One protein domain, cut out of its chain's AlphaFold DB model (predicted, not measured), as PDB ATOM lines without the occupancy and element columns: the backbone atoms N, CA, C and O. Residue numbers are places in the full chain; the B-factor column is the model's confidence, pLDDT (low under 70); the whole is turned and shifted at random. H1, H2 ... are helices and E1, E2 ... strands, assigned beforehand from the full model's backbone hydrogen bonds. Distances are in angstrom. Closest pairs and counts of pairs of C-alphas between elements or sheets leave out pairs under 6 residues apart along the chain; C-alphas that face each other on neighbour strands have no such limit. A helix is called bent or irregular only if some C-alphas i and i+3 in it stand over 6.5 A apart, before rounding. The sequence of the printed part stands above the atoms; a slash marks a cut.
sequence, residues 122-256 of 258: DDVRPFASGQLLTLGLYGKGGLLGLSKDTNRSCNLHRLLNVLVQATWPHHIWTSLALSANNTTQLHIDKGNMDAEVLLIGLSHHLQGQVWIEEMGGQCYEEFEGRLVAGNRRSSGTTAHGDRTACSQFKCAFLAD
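This is residues 122 to 256 of the 258 residues of the protein "Hypothetical protein" of Symbiodinium sp. CCMP2592 (UniProt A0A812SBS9). Two strongly twisted antiparallel sheets meet side by side where E8 comes up to the bent end of E3, and the helix H2 lies across one face of the larger sheet. E9 and E3 are nearest the middle; the E1 and E2 hairpin reaches away at E2, and the E6 and E7 hairpin ends the smaller, curled sheet. The printed part has 135 residues, with elements in the order E1 E2 H1 H2 E3 E4 E5 E6 E7 E8 E9; the sheets run E2 E1 E3 E9 E4 and E6 E7 E5 E8, and the class is mixed, helices and strands. It is compact, with a radius of gyration of the C-alphas of 14.7 A and spans of 41 by 35 by 29 A.

E1, residues 128 to 140, bends by 114 degrees at residue 137. Beyond the bend it forms a hairpin with E2, residues 143 to 146, where N 138 and O 145 are 2.9 A apart. H1, residues 148 to 152, and H2, residues 154 to 167, are on the same face of this sheet; H1 is over none of its strands. H2, at a height over the sheet of 9.8 A, runs across the strands, at 75 degrees to E4, residues 198 to 201, on the local plane; this is two layers, helices on one face. In both helices every O i to N i+4 pair is within hydrogen-bond range. E3, residues 175 to 184, is antiparallel to E1, with N 135 and O 176 at 2.7 A. E2, H1, H2 and E3 make a split strand-helix-strand unit, with E1 between its two strands, and its crossover is left-handed. E5, residues 209 to 213, pairs with E7, residues 226 to 233, at N 212 and O 231, 3.0 A. E6, residues 219 to 223, and E7 form a hairpin, with N 221 and O 228 at 3.0 A. E8, residues 244 to 247, pairs with E5 at N 211 and O 245, 2.8 A; the closest C-alphas of E3 and E8 are those of Thr 183 and Ser 247, 4.3 A apart. E9, residues 251 to 255, pairs with E3 at N 177 and O 253, 2.7 A, and with E4 at N 254 and O 198, 3.1 A.

E1 begins at C-alpha 128, (1.148, 1.748, -2.596), and is 18.5 A long. H2 is 19.9 A, E3 18.7 A and E7 21.4 A. E9 ends at C-alpha 255, (14.631, -5.170, -10.666).

The C-alphas of Asn 155 and Gly 225, the two farthest apart, are 43.6 A apart. The printed part has no cut. The link from E3 to E4, 13 residues, is long. The mean pLDDT of the printed part is 74.9; residues 234 to 256 are under 70, with means of 38 in E8 and 36 in E9.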
ATOM      1  N   ASP A 122       6.353  10.867  -3.766       90.31
ATOM      2  CA  ASP A 122       5.314   9.951  -3.301       90.31
ATOM      3  C   ASP A 122       5.053   8.856  -4.342       90.31
ATOM      4  O   ASP A 122       5.067   9.092  -5.555       90.31
ATOM      5  N   ASP A 123       4.822   7.639  -3.860       88.12
ATOM      6  CA  ASP A 123       4.490   6.509  -4.711       88.12
ATOM      7  C   ASP A 123       3.070   6.677  -5.258       88.12
ATOM      8  O   ASP A 123       2.083   6.579  -4.534       88.12
ATOM      9  N   VAL A 124       2.976   6.943  -6.559       89.06
ATOM     10  CA  VAL A 124       1.705   7.203  -7.248       89.06
ATOM     11  C   VAL A 124       0.933   5.928  -7.604       89.06
ATOM     12  O   VAL A 124      -0.135   6.007  -8.216       89.06
ATOM     13  N   ARG A 125       1.464   4.738  -7.291       86.38
ATOM     14  CA  ARG A 125       0.766   3.476  -7.558       86.38
ATOM     15  C   ARG A 125      -0.450   3.359  -6.629       86.38
ATOM     16  O   ARG A 125      -0.313   3.542  -5.425       86.38
ATOM     17  N   PRO A 126      -1.635   2.978  -7.142       86.19
ATOM     18  CA  PRO A 126      -2.880   2.996  -6.364       86.19
ATOM     19  C   PRO A 126      -2.902   1.998  -5.197       86.19
ATOM     20  O   PRO A 126      -3.720   2.122  -4.292       86.19
ATOM     21  N   PHE A 127      -2.018   1.001  -5.224       82.75
ATOM     22  CA  PHE A 127      -1.872  -0.029  -4.198       82.75
ATOM     23  C   PHE A 127      -0.678   0.219  -3.265       82.75
ATOM     24  O   PHE A 127      -0.325  -0.669  -2.486       82.75
ATOM     25  N   ALA A 128      -0.029   1.382  -3.369       85.56
ATOM     26  CA  ALA A 128       1.148   1.748  -2.596       85.56
ATOM     27  C   ALA A 128       0.893   2.993  -1.733       85.56
ATOM     28  O   ALA A 128       0.058   3.835  -2.049       85.56
ATOM     29  N   SER A 129       1.627   3.101  -0.630       85.81
ATOM     30  CA  SER A 129       1.628   4.258   0.263       85.81
ATOM     31  C   SER A 129       3.032   4.473   0.803       85.81
ATOM     32  O   SER A 129       3.558   3.629   1.528       85.81
ATOM     33  N   GLY A 130       3.610   5.631   0.510       85.31
ATOM     34  CA  GLY A 130       4.955   6.028   0.910       85.31
ATOM     35  C   GLY A 130       5.651   6.698  -0.259       85.31
ATOM     36  O   GLY A 130       4.996   7.357  -1.057       85.31
ATOM     37  N   GLN A 131       6.966   6.536  -0.365       85.38
ATOM     38  CA  GLN A 131       7.754   7.216  -1.389       85.38
ATOM     39  C   GLN A 131       8.541   6.213  -2.233       85.38
ATOM     40  O   GLN A 131       8.984   5.170  -1.734       85.38
ATOM     41  N   LEU A 132       8.724   6.537  -3.511       86.88
ATOM     42  CA  LEU A 132       9.453   5.725  -4.475       86.88
ATOM     43  C   LEU A 132      10.246   6.612  -5.440       86.88
ATOM     44  O   LEU A 132       9.732   7.575  -5.998       86.88
ATOM     45  N   LEU A 133      11.499   6.242  -5.671       86.75
ATOM     46  CA  LEU A 133      12.347   6.787  -6.722       86.75
ATOM     47  C   LEU A 133      12.856   5.626  -7.569       86.75
ATOM     48  O   LEU A 133      13.442   4.698  -7.020       86.75
ATOM     49  N   THR A 134      12.704   5.698  -8.888       86.88
ATOM     50  CA  THR A 134      13.206   4.672  -9.813       86.88
ATOM     51  C   THR A 134      14.341   5.233 -10.661       86.88
ATOM     52  O   THR A 134      14.231   6.308 -11.240       86.88
ATOM     53  N   LEU A 135      15.434   4.491 -10.761       86.75
ATOM     54  CA  LEU A 135      16.654   4.780 -11.504       86.75
ATOM     55  C   LEU A 135      16.898   3.659 -12.519       86.75
ATOM     56  O   LEU A 135      16.482   2.523 -12.312       86.75
ATOM     57  N   GLY A 136      17.623   3.973 -13.587       86.75
ATOM     58  CA  GLY A 136      17.957   3.020 -14.641       86.75
ATOM     59  C   GLY A 136      16.905   2.950 -15.748       86.75
ATOM     60  O   GLY A 136      16.210   3.939 -16.028       86.75
ATOM     61  N   LEU A 137      16.864   1.803 -16.420       84.19
ATOM     62  CA  LEU A 137      15.959   1.541 -17.534       84.19
ATOM     63  C   LEU A 137      14.545   1.240 -17.032       84.19
ATOM     64  O   LEU A 137      14.350   0.698 -15.947       84.19
ATOM     65  N   TYR A 138      13.549   1.608 -17.829       81.31
ATOM     66  CA  TYR A 138      12.166   1.201 -17.621       81.31
ATOM     67  C   TYR A 138      11.528   0.791 -18.946       81.31
ATOM     68  O   TYR A 138      11.816   1.370 -19.998       81.31
ATOM     69  N   GLY A 139      10.621  -0.182 -18.860       73.06
ATOM     70  CA  GLY A 139       9.765  -0.621 -19.953       73.06
ATOM     71  C   GLY A 139       8.297  -0.353 -19.632       73.06
ATOM     72  O   GLY A 139       7.805  -0.779 -18.589       73.06
ATOM     73  N   LYS A 140       7.564   0.345 -20.507       75.12
ATOM     74  CA  LYS A 140       6.101   0.498 -20.368       75.12
ATOM     75  C   LYS A 140       5.417   0.535 -21.728       75.12
ATOM     76  O   LYS A 140       5.675   1.426 -22.529       75.12
ATOM     77  N   GLY A 141       4.510  -0.414 -21.975       74.06
ATOM     78  CA  GLY A 141       3.710  -0.454 -23.207       74.06
ATOM     79  C   GLY A 141       4.543  -0.606 -24.486       74.06
ATOM     80  O   GLY A 141       4.224   0.019 -25.489       74.06
ATOM     81  N   GLY A 142       5.637  -1.375 -24.434       72.81
ATOM     82  CA  GLY A 142       6.559  -1.559 -25.564       72.81
ATOM     83  C   GLY A 142       7.576  -0.427 -25.762       72.81
ATOM     84  O   GLY A 142       8.406  -0.518 -26.661       72.81
ATOM     85  N   LEU A 143       7.546   0.621 -24.932       75.25
ATOM     86  CA  LEU A 143       8.556   1.679 -24.926       75.25
ATOM     87  C   LEU A 143       9.656   1.364 -23.914       75.25
ATOM     88  O   LEU A 143       9.350   1.019 -22.772       75.25
ATOM     89  N   LEU A 144      10.907   1.554 -24.332       80.00
ATOM     90  CA  LEU A 144      12.104   1.477 -23.498       80.00
ATOM     91  C   LEU A 144      12.680   2.878 -23.302       80.00
ATOM     92  O   LEU A 144      12.810   3.643 -24.259       80.00
ATOM     93  N   GLY A 145      13.036   3.220 -22.068       83.56
ATOM     94  CA  GLY A 145      13.628   4.516 -21.762       83.56
ATOM     95  C   GLY A 145      14.441   4.516 -20.477       83.56
ATOM     96  O   GLY A 145      14.442   3.553 -19.719       83.56
ATOM     97  N   LEU A 146      15.127   5.629 -20.221       84.19
ATOM     98  CA  LEU A 146      15.787   5.895 -18.943       84.19
ATOM     99  C   LEU A 146      14.868   6.719 -18.049       84.19
ATOM    100  O   LEU A 146      14.291   7.715 -18.500       84.19
ATOM    101  N   SER A 147      14.760   6.341 -16.775       85.00
ATOM    102  CA  SER A 147      14.033   7.152 -15.798       85.00
ATOM    103  C   SER A 147      14.624   8.563 -15.738       85.00
ATOM    104  O   SER A 147      15.848   8.736 -15.752       85.00
ATOM    105  N   LYS A 148      13.758   9.579 -15.628       83.38
ATOM    106  CA  LYS A 148      14.170  10.988 -15.487       83.38
ATOM    107  C   LYS A 148      15.090  11.187 -14.281       83.38
ATOM    108  O   LYS A 148      16.028  11.982 -14.354       83.38
ATOM    109  N   ASP A 149      14.864  10.433 -13.210       83.69
ATOM    110  CA  ASP A 149      15.643  10.526 -11.976       83.69
ATOM    111  C   ASP A 149      17.080  10.026 -12.149       83.69
ATOM    112  O   ASP A 149      17.991  10.515 -11.482       83.69
ATOM    113  N   THR A 150      17.319   9.138 -13.121       83.81
ATOM    114  CA  THR A 150      18.664   8.670 -13.486       83.81
ATOM    115  C   THR A 150      19.575   9.828 -13.876       83.81
ATOM    116  O   THR A 150      20.730   9.884 -13.451       83.81
ATOM    117  N   ASN A 151      19.050  10.777 -14.657       80.56
ATOM    118  CA  ASN A 151      19.810  11.943 -15.101       80.56
ATOM    119  C   ASN A 151      19.963  12.982 -13.986       80.56
ATOM    120  O   ASN A 151      21.019  13.602 -13.871       80.56
ATOM    121  N   ARG A 152      18.933  13.158 -13.149       81.00
ATOM    122  CA  ARG A 152      18.958  14.131 -12.043       81.00
ATOM    123  C   ARG A 152      19.922  13.713 -10.932       81.00
ATOM    124  O   ARG A 152      20.607  14.571 -10.389       81.00
ATOM    125  N   SER A 153      20.031  12.413 -10.657       79.62
ATOM    126  CA  SER A 153      20.777  11.866  -9.517       79.62
ATOM    127  C   SER A 153      21.905  10.925  -9.954       79.62
ATOM    128  O   SER A 153      22.109   9.849  -9.390       79.62
ATOM    129  N   CYS A 154      22.680  11.344 -10.958       80.88
ATOM    130  CA  CYS A 154      23.708  10.521 -11.604       80.88
ATOM    131  C   CYS A 154      24.749   9.936 -10.622       80.88
ATOM    132  O   CYS A 154      25.118   8.766 -10.712       80.88
ATOM    133  N   ASN A 155      25.204  10.728  -9.643       81.00
ATOM    134  CA  ASN A 155      26.193  10.302  -8.652       81.00
ATOM    135  C   ASN A 155      25.596   9.324  -7.641       81.00
ATOM    136  O   ASN A 155      26.282   8.396  -7.225       81.00
ATOM    137  N   LEU A 156      24.319   9.487  -7.282       82.56
ATOM    138  CA  LEU A 156      23.622   8.519  -6.440       82.56
ATOM    139  C   LEU A 156      23.476   7.187  -7.174       82.56
ATOM    140  O   LEU A 156      23.808   6.153  -6.607       82.56
ATOM    141  N   HIS A 157      23.060   7.210  -8.442       84.50
ATOM    142  CA  HIS A 157      22.975   5.996  -9.250       84.50
ATOM    143  C   HIS A 157      24.334   5.278  -9.324       84.50
ATOM    144  O   HIS A 157      24.406   4.071  -9.112       84.50
ATOM    145  N   ARG A 158      25.437   6.019  -9.505       84.00
ATOM    146  CA  ARG A 158      26.794   5.451  -9.446       84.00
ATOM    147  C   ARG A 158      27.123   4.845  -8.081       84.00
ATOM    148  O   ARG A 158      27.633   3.732  -8.032       84.00
ATOM    149  N   LEU A 159      26.837   5.548  -6.981       85.00
ATOM    150  CA  LEU A 159      27.058   5.040  -5.620       85.00
ATOM    151  C   LEU A 159      26.272   3.751  -5.362       85.00
ATOM    152  O   LEU A 159      26.818   2.807  -4.796       85.00
ATOM    153  N   LEU A 160      25.012   3.700  -5.799       86.94
ATOM    154  CA  LEU A 160      24.163   2.519  -5.680       86.94
ATOM    155  C   LEU A 160      24.688   1.367  -6.534       86.94
ATOM    156  O   LEU A 160      24.793   0.260  -6.027       86.94
ATOM    157  N   ASN A 161      25.118   1.618  -7.771       87.56
ATOM    158  CA  ASN A 161      25.724   0.578  -8.606       87.56
ATOM    159  C   ASN A 161      26.990   0.002  -7.965       87.56
ATOM    160  O   ASN A 161      27.151  -1.212  -7.910       87.56
ATOM    161  N   VAL A 162      27.857   0.846  -7.395       86.81
ATOM    162  CA  VAL A 162      29.024   0.369  -6.638       86.81
ATOM    163  C   VAL A 162      28.591  -0.450  -5.421       86.81
ATOM    164  O   VAL A 162      29.196  -1.480  -5.133       86.81
ATOM    165  N   LEU A 163      27.547  -0.026  -4.703       87.38
ATOM    166  CA  LEU A 163      26.998  -0.777  -3.572       87.38
ATOM    167  C   LEU A 163      26.501  -2.163  -3.987       87.38
ATOM    168  O   LEU A 163      26.760  -3.137  -3.279       87.38
ATOM    169  N   VAL A 164      25.827  -2.256  -5.129       87.31
ATOM    170  CA  VAL A 164      25.343  -3.517  -5.689       87.31
ATOM    171  C   VAL A 164      26.505  -4.410  -6.076       87.31
ATOM    172  O   VAL A 164      26.578  -5.522  -5.570       87.31
ATOM    173  N   GLN A 165      27.468  -3.908  -6.851       86.44
ATOM    174  CA  GLN A 165      28.656  -4.675  -7.247       86.44
ATOM    175  C   GLN A 165      29.466  -5.148  -6.042       86.44
ATOM    176  O   GLN A 165      29.953  -6.273  -6.022       86.44
ATOM    177  N   ALA A 166      29.589  -4.310  -5.013       84.56
ATOM    178  CA  ALA A 166      30.239  -4.701  -3.774       84.56
ATOM    179  C   ALA A 166      29.471  -5.827  -3.075       84.56
ATOM    180  O   ALA A 166      30.091  -6.731  -2.523       84.56
ATOM    181  N   THR A 167      28.135  -5.763  -3.076       85.06
ATOM    182  CA  THR A 167      27.256  -6.698  -2.360       85.06
ATOM    183  C   THR A 167      27.099  -8.032  -3.078       85.06
ATOM    184  O   THR A 167      27.131  -9.073  -2.420       85.06
ATOM    185  N   TRP A 168      26.953  -7.995  -4.399       86.62
ATOM    186  CA  TRP A 168      26.776  -9.142  -5.274       86.62
ATOM    187  C   TRP A 168      27.430  -8.859  -6.640       86.62
ATOM    188  O   TRP A 168      26.774  -8.369  -7.558       86.62
ATOM    189  N   PRO A 169      28.727  -9.187  -6.803       86.06
ATOM    190  CA  PRO A 169      29.503  -8.833  -7.999       86.06
ATOM    191  C   PRO A 169      28.966  -9.389  -9.323       86.06
ATOM    192  O   PRO A 169      29.258  -8.838 -10.379       86.06
ATOM    193  N   HIS A 170      28.218 -10.492  -9.263       84.81
ATOM    194  CA  HIS A 170      27.662 -11.190 -10.424       84.81
ATOM    195  C   HIS A 170      26.187 -10.871 -10.678       84.81
ATOM    196  O   HIS A 170      25.601 -11.452 -11.585       84.81
ATOM    197  N   HIS A 171      25.581  -9.992  -9.876       85.56
ATOM    198  CA  HIS A 171      24.205  -9.581 -10.105       85.56
ATOM    199  C   HIS A 171      24.114  -8.799 -11.415       85.56
ATOM    200  O   HIS A 171      24.984  -7.979 -11.712       85.56
ATOM    201  N   ILE A 172      23.063  -9.045 -12.184       82.44
ATOM    202  CA  ILE A 172      22.736  -8.291 -13.391       82.44
ATOM    203  C   ILE A 172      21.446  -7.540 -13.083       82.44
ATOM    204  O   ILE A 172      20.524  -8.103 -12.500       82.44
ATOM    205  N   TRP A 173      21.437  -6.247 -13.387       85.25
ATOM    206  CA  TRP A 173      20.280  -5.388 -13.199       85.25
ATOM    207  C   TRP A 173      20.313  -4.269 -14.231       85.25
ATOM    208  O   TRP A 173      21.383  -3.761 -14.587       85.25
ATOM    209  N   THR A 174      19.141  -3.801 -14.633       82.31
ATOM    210  CA  THR A 174      19.017  -2.572 -15.421       82.31
ATOM    211  C   THR A 174      18.295  -1.446 -14.686       82.31
ATOM    212  O   THR A 174      18.404  -0.286 -15.100       82.31
ATOM    213  N   SER A 175      17.575  -1.753 -13.601       86.19
ATOM    214  CA  SER A 175      16.813  -0.770 -12.836       86.19
ATOM    215  C   SER A 175      17.017  -0.906 -11.327       86.19
ATOM    216  O   SER A 175      17.376  -1.951 -10.783       86.19
ATOM    217  N   LEU A 176      16.826   0.217 -10.645       87.38
ATOM    218  CA  LEU A 176      17.049   0.420  -9.221       87.38
ATOM    219  C   LEU A 176      15.863   1.217  -8.686       87.38
ATOM    220  O   LEU A 176      15.557   2.270  -9.229       87.38
ATOM    221  N   ALA A 177      15.224   0.796  -7.605       86.94
ATOM    222  CA  ALA A 177      14.171   1.561  -6.962       86.94
ATOM    223  C   ALA A 177      14.496   1.818  -5.490       86.94
ATOM    224  O   ALA A 177      14.625   0.897  -4.694       86.94
ATOM    225  N   LEU A 178      14.619   3.084  -5.106       86.19
ATOM    226  CA  LEU A 178      14.697   3.499  -3.713       86.19
ATOM    227  C   LEU A 178      13.284   3.759  -3.196       86.19
ATOM    228  O   LEU A 178      12.639   4.733  -3.567       86.19
ATOM    229  N   SER A 179      12.812   2.890  -2.319       84.31
ATOM    230  CA  SER A 179      11.597   3.120  -1.532       84.31
ATOM    231  C   SER A 179      11.916   3.969  -0.301       84.31
ATOM    232  O   SER A 179      13.073   3.992   0.111       84.31
ATOM    233  N   ALA A 180      10.933   4.661   0.286       82.06
ATOM    234  CA  ALA A 180      10.992   5.216   1.643       82.06
ATOM    235  C   ALA A 180       9.634   5.106   2.345       82.06
ATOM    236  O   ALA A 180       8.633   5.591   1.824       82.06
ATOM    237  N   ASN A 181       9.598   4.466   3.522       77.81
ATOM    238  CA  ASN A 181       8.377   4.135   4.269       77.81
ATOM    239  C   ASN A 181       7.256   3.574   3.381       77.81
ATOM    240  O   ASN A 181       6.078   3.797   3.644       77.81
ATOM    241  N   ASN A 182       7.639   2.857   2.324       80.38
ATOM    242  CA  ASN A 182       6.702   2.430   1.306       80.38
ATOM    243  C   ASN A 182       6.050   1.110   1.699       80.38
ATOM    244  O   ASN A 182       6.743   0.149   2.029       80.38
ATOM    245  N   THR A 183       4.726   1.090   1.681       83.56
ATOM    246  CA  THR A 183       3.901  -0.088   1.918       83.56
ATOM    247  C   THR A 183       3.090  -0.356   0.672       83.56
ATOM    248  O   THR A 183       2.418   0.543   0.179       83.56
ATOM    249  N   THR A 184       3.121  -1.585   0.180       83.56
ATOM    250  CA  THR A 184       2.343  -2.014  -0.979       83.56
ATOM    251  C   THR A 184       1.421  -3.155  -0.587       83.56
ATOM    252  O   THR A 184       1.787  -4.003   0.228       83.56
ATOM    253  N   GLN A 185       0.261  -3.244  -1.231       83.56
ATOM    254  CA  GLN A 185      -0.514  -4.484  -1.230       83.56
ATOM    255  C   GLN A 185       0.269  -5.612  -1.922       83.56
ATOM    256  O   GLN A 185       1.282  -5.364  -2.589       83.56
ATOM    257  N   LEU A 186      -0.193  -6.854  -1.762       82.94
ATOM    258  CA  LEU A 186       0.375  -7.990  -2.479       82.94
ATOM    259  C   LEU A 186       0.228  -7.773  -3.985       82.94
ATOM    260  O   LEU A 186      -0.869  -7.492  -4.469       82.94
ATOM    261  N   HIS A 187       1.331  -7.870  -4.720       79.06
ATOM    262  CA  HIS A 187       1.317  -7.708  -6.166       79.06
ATOM    263  C   HIS A 187       2.422  -8.523  -6.835       79.06
ATOM    264  O   HIS A 187       3.339  -9.053  -6.203       79.06
ATOM    265  N   ILE A 188       2.289  -8.620  -8.154       78.00
ATOM    266  CA  ILE A 188       3.305  -9.143  -9.059       78.00
ATOM    267  C   ILE A 188       3.764  -7.970  -9.905       78.00
ATOM    268  O   ILE A 188       2.936  -7.326 -10.559       78.00
ATOM    269  N   ASP A 189       5.065  -7.717  -9.926       74.88
ATOM    270  CA  ASP A 189       5.652  -6.733 -10.826       74.88
ATOM    271  C   ASP A 189       5.679  -7.296 -12.251       74.88
ATOM    272  O   ASP A 189       6.648  -7.892 -12.723       74.88
ATOM    273  N   LYS A 190       4.550  -7.127 -12.945       67.94
ATOM    274  CA  LYS A 190       4.385  -7.525 -14.344       67.94
ATOM    275  C   LYS A 190       5.337  -6.697 -15.212       67.94
ATOM    276  O   LYS A 190       5.110  -5.503 -15.401       67.94
ATOM    277  N   GLY A 191       6.367  -7.337 -15.758       64.50
ATOM    278  CA  GLY A 191       7.360  -6.704 -16.633       64.50
ATOM    279  C   GLY A 191       8.806  -6.850 -16.164       64.50
ATOM    280  O   GLY A 191       9.703  -6.547 -16.947       64.50
ATOM    281  N   ASN A 192       9.032  -7.344 -14.945       67.56
ATOM    282  CA  ASN A 192      10.363  -7.782 -14.534       67.56
ATOM    283  C   ASN A 192      10.739  -9.069 -15.280       67.56
ATOM    284  O   ASN A 192       9.870  -9.888 -15.600       67.56
ATOM    285  N   MET A 193      12.032  -9.241 -15.554       64.56
ATOM    286  CA  MET A 193      12.553 -10.533 -16.002       64.56
ATOM    287  C   MET A 193      12.325 -11.586 -14.907       64.56
ATOM    288  O   MET A 193      12.324 -11.253 -13.721       64.56
ATOM    289  N   ASP A 194      12.160 -12.848 -15.307       70.12
ATOM    290  CA  ASP A 194      12.262 -13.994 -14.397       70.12
ATOM    291  C   ASP A 194      13.727 -14.144 -13.948       70.12
ATOM    292  O   ASP A 194      14.517 -14.898 -14.516       70.12
ATOM    293  N   ALA A 195      14.121 -13.277 -13.019       69.56
ATOM    294  CA  ALA A 195      15.481 -13.094 -12.550       69.56
ATOM    295  C   ALA A 195      15.492 -12.824 -11.044       69.56
ATOM    296  O   ALA A 195      14.490 -12.463 -10.421       69.56
ATOM    297  N   GLU A 196      16.660 -13.001 -10.436       73.62
ATOM    298  CA  GLU A 196      16.845 -12.716  -9.019       73.62
ATOM    299  C   GLU A 196      16.725 -11.210  -8.746       73.62
ATOM    300  O   GLU A 196      17.186 -10.382  -9.527       73.62
ATOM    301  N   VAL A 197      16.138 -10.851  -7.604       78.00
ATOM    302  CA  VAL A 197      15.978  -9.463  -7.149       78.00
ATOM    303  C   VAL A 197      16.887  -9.246  -5.945       78.00
ATOM    304  O   VAL A 197      16.793  -9.952  -4.936       78.00
ATOM    305  N   LEU A 198      17.766  -8.244  -6.011       81.94
ATOM    306  CA  LEU A 198      18.587  -7.869  -4.863       81.94
ATOM    307  C   LEU A 198      17.880  -6.803  -4.017       81.94
ATOM    308  O   LEU A 198      17.565  -5.710  -4.482       81.94
ATOM    309  N   LEU A 199      17.691  -7.108  -2.732       83.44
ATOM    310  CA  LEU A 199      17.182  -6.168  -1.739       83.44
ATOM    311  C   LEU A 199      18.296  -5.744  -0.779       83.44
ATOM    312  O   LEU A 199      18.853  -6.568  -0.051       83.44
ATOM    313  N   ILE A 200      18.576  -4.439  -0.719       83.31
ATOM    314  CA  ILE A 200      19.516  -3.869   0.253       83.31
ATOM    315  C   ILE A 200      18.777  -2.874   1.150       83.31
ATOM    316  O   ILE A 200      18.318  -1.818   0.709       83.31
ATOM    317  N   GLY A 201      18.678  -3.201   2.440       83.31
ATOM    318  CA  GLY A 201      18.224  -2.253   3.457       83.31
ATOM    319  C   GLY A 201      19.306  -1.211   3.717       83.31
ATOM    320  O   GLY A 201      20.418  -1.584   4.080       83.31
ATOM    321  N   LEU A 202      18.997   0.076   3.534       82.75
ATOM    322  CA  LEU A 202      19.952   1.174   3.758       82.75
ATOM    323  C   LEU A 202      19.856   1.780   5.165       82.75
ATOM    324  O   LEU A 202      20.743   2.520   5.580       82.75
ATOM    325  N   SER A 203      18.785   1.478   5.896       81.38
ATOM    326  CA  SER A 203      18.497   2.048   7.212       81.38
ATOM    327  C   SER A 203      18.584   1.010   8.329       81.38
ATOM    328  O   SER A 203      18.384  -0.181   8.109       81.38
ATOM    329  N   HIS A 204      18.820   1.483   9.551       77.44
ATOM    330  CA  HIS A 204      18.770   0.689  10.787       77.44
ATOM    331  C   HIS A 204      17.373   0.634  11.420       77.44
ATOM    332  O   HIS A 204      17.252   0.546  12.649       77.44
ATOM    333  N   HIS A 205      16.311   0.763  10.620       71.25
ATOM    334  CA  HIS A 205      14.954   0.596  11.131       71.25
ATOM    335  C   HIS A 205      14.751  -0.833  11.646       71.25
ATOM    336  O   HIS A 205      15.279  -1.799  11.104       71.25
ATOM    337  N   LEU A 206      14.010  -0.945  12.748       64.12
ATOM    338  CA  LEU A 206      13.651  -2.226  13.366       64.12
ATOM    339  C   LEU A 206      12.277  -2.725  12.895       64.12
ATOM    340  O   LEU A 206      11.829  -3.783  13.322       64.12
ATOM    341  N   GLN A 207      11.610  -1.932  12.059       65.75
ATOM    342  CA  GLN A 207      10.265  -2.158  11.549       65.75
ATOM    343  C   GLN A 207      10.323  -2.298  10.026       65.75
ATOM    344  O   GLN A 207      11.240  -1.769   9.395       65.75
ATOM    345  N   GLY A 208       9.343  -3.017   9.483       68.44
ATOM    346  CA  GLY A 208       9.220  -3.334   8.065       68.44
ATOM    347  C   GLY A 208       9.590  -4.781   7.746       68.44
ATOM    348  O   GLY A 208      10.514  -5.364   8.327       68.44
ATOM    349  N   GLN A 209       8.854  -5.375   6.807       75.81
ATOM    350  CA  GLN A 209       9.076  -6.728   6.290       75.81
ATOM    351  C   GLN A 209       8.750  -6.793   4.798       75.81
ATOM    352  O   GLN A 209       7.849  -6.095   4.324       75.81
ATOM    353  N   VAL A 210       9.458  -7.655   4.070       79.50
ATOM    354  CA  VAL A 210       9.066  -8.068   2.720       79.50
ATOM    355  C   VAL A 210       8.481  -9.468   2.816       79.50
ATOM    356  O   VAL A 210       9.146 -10.384   3.294       79.50
ATOM    357  N   TRP A 211       7.231  -9.627   2.407       85.00
ATOM    358  CA  TRP A 211       6.626 -10.936   2.201       85.00
ATOM    359  C   TRP A 211       6.957 -11.414   0.790       85.00
ATOM    360  O   TRP A 211       6.886 -10.624  -0.154       85.00
ATOM    361  N   ILE A 212       7.335 -12.681   0.660       83.88
ATOM    362  CA  ILE A 212       7.682 -13.319  -0.611       83.88
ATOM    363  C   ILE A 212       6.914 -14.632  -0.700       83.88
ATOM    364  O   ILE A 212       6.926 -15.404   0.264       83.88
ATOM    365  N   GLU A 213       6.267 -14.876  -1.840       85.50
ATOM    366  CA  GLU A 213       5.611 -16.156  -2.116       85.50
ATOM    367  C   GLU A 213       6.650 -17.280  -2.131       85.50
ATOM    368  O   GLU A 213       7.668 -17.199  -2.816       85.50
ATOM    369  N   GLU A 214       6.405 -18.325  -1.345       85.62
ATOM    370  CA  GLU A 214       7.323 -19.450  -1.198       85.62
ATOM    371  C   GLU A 214       6.518 -20.709  -0.873       85.62
ATOM    372  O   GLU A 214       5.675 -20.720   0.033       85.62
ATOM    373  N   MET A 215       6.768 -21.790  -1.618       85.19
ATOM    374  CA  MET A 215       6.073 -23.057  -1.405       85.19
ATOM    375  C   MET A 215       6.378 -23.589   0.003       85.19
ATOM    376  O   MET A 215       7.536 -23.761   0.375       85.19
ATOM    377  N   GLY A 216       5.334 -23.853   0.793       88.75
ATOM    378  CA  GLY A 216       5.487 -24.262   2.195       88.75
ATOM    379  C   GLY A 216       5.806 -23.114   3.161       88.75
ATOM    380  O   GLY A 216       6.217 -23.370   4.292       88.75
ATOM    381  N   GLY A 217       5.623 -21.860   2.733       89.25
ATOM    382  CA  GLY A 217       5.756 -20.687   3.590       89.25
ATOM    383  C   GLY A 217       4.832 -20.718   4.813       89.25
ATOM    384  O   GLY A 217       3.758 -21.318   4.796       89.25
ATOM    385  N   GLN A 218       5.266 -20.068   5.894       91.25
ATOM    386  CA  GLN A 218       4.569 -20.078   7.188       91.25
ATOM    387  C   GLN A 218       3.551 -18.941   7.348       91.25
ATOM    388  O   GLN A 218       2.803 -18.903   8.325       91.25
ATOM    389  N   CYS A 219       3.547 -17.980   6.426       90.19
ATOM    390  CA  CYS A 219       2.661 -16.825   6.441       90.19
ATOM    391  C   CYS A 219       1.734 -16.876   5.231       90.19
ATOM    392  O   CYS A 219       2.185 -17.117   4.114       90.19
ATOM    393  N   TYR A 220       0.459 -16.583   5.448       89.69
ATOM    394  CA  TYR A 220      -0.549 -16.609   4.403       89.69
ATOM    395  C   TYR A 220      -1.111 -15.212   4.174       89.69
ATOM    396  O   TYR A 220      -1.453 -14.530   5.135       89.69
ATOM    397  N   GLU A 221      -1.210 -14.811   2.912       88.00
ATOM    398  CA  GLU A 221      -1.786 -13.531   2.498       88.00
ATOM    399  C   GLU A 221      -2.860 -13.785   1.431       88.00
ATOM    400  O   GLU A 221      -2.759 -14.730   0.641       88.00
ATOM    401  N   GLU A 222      -3.916 -12.970   1.420       87.81
ATOM    402  CA  GLU A 222      -4.972 -13.065   0.408       87.81
ATOM    403  C   GLU A 222      -4.548 -12.343  -0.879       87.81
ATOM    404  O   GLU A 222      -4.158 -11.175  -0.861       87.81
ATOM    405  N   PHE A 223      -4.654 -13.036  -2.012       83.44
ATOM    406  CA  PHE A 223      -4.361 -12.508  -3.339       83.44
ATOM    407  C   PHE A 223      -5.373 -13.010  -4.355       83.44
ATOM    408  O   PHE A 223      -5.525 -14.218  -4.535       83.44
ATOM    409  N   GLU A 224      -6.065 -12.088  -5.027       84.69
ATOM    410  CA  GLU A 224      -7.060 -12.419  -6.061       84.69
ATOM    411  C   GLU A 224      -8.082 -13.484  -5.590       84.69
ATOM    412  O   GLU A 224      -8.446 -14.402  -6.326       84.69
ATOM    413  N   GLY A 225      -8.525 -13.385  -4.328       85.81
ATOM    414  CA  GLY A 225      -9.489 -14.305  -3.711       85.81
ATOM    415  C   GLY A 225      -8.926 -15.685  -3.346       85.81
ATOM    416  O   GLY A 225      -9.692 -16.614  -3.088       85.81
ATOM    417  N   ARG A 226      -7.599 -15.853  -3.347       89.69
ATOM    418  CA  ARG A 226      -6.910 -17.081  -2.933       89.69
ATOM    419  C   ARG A 226      -5.961 -16.798  -1.782       89.69
ATOM    420  O   ARG A 226      -5.310 -15.761  -1.742       89.69
ATOM    421  N   LEU A 227      -5.849 -17.758  -0.875       89.50
ATOM    422  CA  LEU A 227      -4.854 -17.720   0.186       89.50
ATOM    423  C   LEU A 227      -3.520 -18.243  -0.365       89.50
ATOM    424  O   LEU A 227      -3.449 -19.389  -0.815       89.50
ATOM    425  N   VAL A 228      -2.479 -17.418  -0.343       89.62
ATOM    426  CA  VAL A 228      -1.157 -17.750  -0.888       89.62
ATOM    427  C   VAL A 228      -0.153 -17.881   0.252       89.62
ATOM    428  O   VAL A 228      -0.131 -17.048   1.155       89.62
ATOM    429  N   ALA A 229       0.665 -18.935   0.219       91.25
ATOM    430  CA  ALA A 229       1.708 -19.178   1.212       91.25
ATOM    431  C   ALA A 229       3.002 -18.429   0.862       91.25
ATOM    432  O   ALA A 229       3.407 -18.361  -0.297       91.25
ATOM    433  N   GLY A 230       3.677 -17.907   1.877       88.69
ATOM    434  CA  GLY A 230       4.956 -17.229   1.735       88.69
ATOM    435  C   GLY A 230       5.646 -16.994   3.069       88.69
ATOM    436  O   GLY A 230       5.199 -17.458   4.119       88.69
ATOM    437  N   ASN A 231       6.759 -16.269   3.038       87.50
ATOM    438  CA  ASN A 231       7.565 -15.965   4.217       87.50
ATOM    439  C   ASN A 231       7.845 -14.465   4.322       87.50
ATOM    440  O   ASN A 231       8.124 -13.793   3.331       87.50
ATOM    441  N   ARG A 232       7.820 -13.938   5.552       83.94
ATOM    442  CA  ARG A 232       8.216 -12.555   5.861       83.94
ATOM    443  C   ARG A 232       9.717 -12.501   6.130       83.94
ATOM    444  O   ARG A 232      10.206 -13.136   7.062       83.94
ATOM    445  N   ARG A 233      10.453 -11.721   5.342       76.19
ATOM    446  CA  ARG A 233      11.893 -11.484   5.503       76.19
ATOM    447  C   ARG A 233      12.146 -10.053   5.974       76.19
ATOM    448  O   ARG A 233      11.548  -9.097   5.480       76.19
ATOM    449  N   SER A 234      13.039  -9.898   6.950       66.62
ATOM    450  CA  SER A 234      13.546  -8.589   7.382       66.62
ATOM    451  C   SER A 234      14.576  -8.048   6.386       66.62
ATOM    452  O   SER A 234      15.302  -8.824   5.766       66.62
ATOM    453  N   SER A 235      14.709  -6.723   6.275       51.81
ATOM    454  CA  SER A 235      15.701  -6.085   5.400       51.81
ATOM    455  C   SER A 235      17.133  -6.523   5.756       51.81
ATOM    456  O   SER A 235      17.624  -6.226   6.846       51.81
ATOM    457  N   GLY A 236      17.798  -7.234   4.843       44.84
ATOM    458  CA  GLY A 236      19.136  -7.812   5.044       44.84
ATOM    459  C   GLY A 236      19.323  -9.210   4.445       44.84
ATOM    460  O   GLY A 236      20.444  -9.721   4.440       44.84
ATOM    461  N   THR A 237      18.253  -9.820   3.935       38.19
ATOM    462  CA  THR A 237      18.261 -11.152   3.318       38.19
ATOM    463  C   THR A 237      18.075 -11.039   1.804       38.19
ATOM    464  O   THR A 237      17.255 -10.246   1.344       38.19
ATOM    465  N   THR A 238      18.816 -11.830   1.025       38.12
ATOM    466  CA  THR A 238      18.518 -12.051  -0.397       38.12
ATOM    467  C   THR A 238      17.163 -12.753  -0.530       38.12
ATOM    468  O   THR A 238      16.776 -13.563   0.322       38.12
ATOM    469  N   ALA A 239      16.407 -12.395  -1.561       38.25
ATOM    470  CA  ALA A 239      15.029 -12.816  -1.770       38.25
ATOM    471  C   ALA A 239      14.886 -13.418  -3.170       38.25
ATOM    472  O   ALA A 239      15.392 -12.852  -4.132       38.25
ATOM    473  N   HIS A 240      14.198 -14.554  -3.265       36.72
ATOM    474  CA  HIS A 240      13.825 -15.194  -4.523       36.72
ATOM    475  C   HIS A 240      12.350 -15.582  -4.410       36.72
ATOM    476  O   HIS A 240      11.974 -16.179  -3.400       36.72
ATOM    477  N   GLY A 241      11.528 -15.182  -5.379       33.47
ATOM    478  CA  GLY A 241      10.106 -15.516  -5.434       33.47
ATOM    479  C   GLY A 241       9.324 -14.625  -6.399       33.47
ATOM    480  O   GLY A 241       9.675 -13.463  -6.606       33.47
ATOM    481  N   ASP A 242       8.250 -15.181  -6.958       28.33
ATOM    482  CA  ASP A 242       7.489 -14.597  -8.073       28.33
ATOM    483  C   ASP A 242       6.603 -13.410  -7.664       28.33
ATOM    484  O   ASP A 242       6.176 -12.621  -8.508       28.33
ATOM    485  N   ARG A 243       6.286 -13.276  -6.367       35.28
ATOM    486  CA  ARG A 243       5.394 -12.234  -5.833       35.28
ATOM    487  C   ARG A 243       5.946 -11.629  -4.560       35.28
ATOM    488  O   ARG A 243       6.485 -12.346  -3.714       35.28
ATOM    489  N   THR A 244       5.756 -10.320  -4.397       44.16
ATOM    490  CA  THR A 244       6.240  -9.597  -3.219       44.16
ATOM    491  C   THR A 244       5.188  -8.640  -2.653       44.16
ATOM    492  O   THR A 244       4.380  -8.055  -3.373       44.16
ATOM    493  N   ALA A 245       5.195  -8.473  -1.331       34.88
ATOM    494  CA  ALA A 245       4.567  -7.339  -0.660       34.88
ATOM    495  C   ALA A 245       5.591  -6.681   0.254       34.88
ATOM    496  O   ALA A 245       6.245  -7.346   1.058       34.88
ATOM    497  N   CYS A 246       5.732  -5.368   0.138       41.81
ATOM    498  CA  CYS A 246       6.651  -4.591   0.945       41.81
ATOM    499  C   CYS A 246       5.872  -3.834   2.020       41.81
ATOM    500  O   CYS A 246       4.865  -3.199   1.721       41.81
ATOM    501  N   SER A 247       6.340  -3.865   3.265       30.78
ATOM    502  CA  SER A 247       5.839  -3.000   4.334       30.78
ATOM    503  C   SER A 247       6.974  -2.132   4.871       30.78
ATOM    504  O   SER A 247       7.964  -2.651   5.370       30.78
ATOM    505  N   GLN A 248       6.799  -0.815   4.745       33.53
ATOM    506  CA  GLN A 248       7.596   0.278   5.315       33.53
ATOM    507  C   GLN A 248       9.125   0.140   5.243       33.53
ATOM    508  O   GLN A 248       9.752  -0.320   6.192       33.53
ATOM    509  N   PHE A 249       9.760   0.682   4.195       38.19
ATOM    510  CA  PHE A 249      11.224   0.821   4.196       38.19
ATOM    511  C   PHE A 249      11.771   1.998   3.425       38.19
ATOM    512  O   PHE A 249      11.188   2.399   2.424       38.19
ATOM    513  N   LYS A 250      12.978   2.427   3.833       31.39
ATOM    514  CA  LYS A 250      14.003   2.864   2.884       31.39
ATOM    515  C   LYS A 250      14.846   1.688   2.370       31.39
ATOM    516  O   LYS A 250      15.826   1.308   3.015       31.39
ATOM    517  N   CYS A 251      14.459   1.112   1.232       35.81
ATOM    518  CA  CYS A 251      15.131  -0.021   0.586       35.81
ATOM    519  C   CYS A 251      15.509   0.313  -0.857       35.81
ATOM    520  O   CYS A 251      14.693   0.885  -1.575       35.81
ATOM    521  N   ALA A 252      16.710  -0.095  -1.277       35.19
ATOM    522  CA  ALA A 252      17.039  -0.233  -2.690       35.19
ATOM    523  C   ALA A 252      16.533  -1.604  -3.162       35.19
ATOM    524  O   ALA A 252      17.056  -2.636  -2.739       35.19
ATOM    525  N   PHE A 253      15.483  -1.591  -3.970       42.09
ATOM    526  CA  PHE A 253      15.023  -2.699  -4.790       42.09
ATOM    527  C   PHE A 253      15.812  -2.685  -6.096       42.09
ATOM    528  O   PHE A 253      16.010  -1.625  -6.683       42.09
ATOM    529  N   LEU A 254      16.270  -3.837  -6.552       35.66
ATOM    530  CA  LEU A 254      16.885  -3.995  -7.864       35.66
ATOM    531  C   LEU A 254      16.019  -4.927  -8.679       35.66
ATOM    532  O   LEU A 254      15.913  -6.100  -8.343       35.66
ATOM    533  N   ALA A 255      15.389  -4.385  -9.711       31.58
ATOM    534  CA  ALA A 255      14.631  -5.170 -10.666       31.58
ATOM    535  C   ALA A 255      15.329  -5.089 -12.020       31.58
ATOM    536  O   ALA A 255      15.761  -4.014 -12.449       31.58
ATOM    537  N   ASP A 256      15.442  -6.225 -12.693       27.61
ATOM    538  CA  ASP A 256      15.965  -6.269 -14.048       27.61
ATOM    539  C   ASP A 256      14.853  -5.886 -15.035       27.61
ATOM    540  O   ASP A 256      13.761  -6.457 -15.034       27.61
TER     541      ASP A 256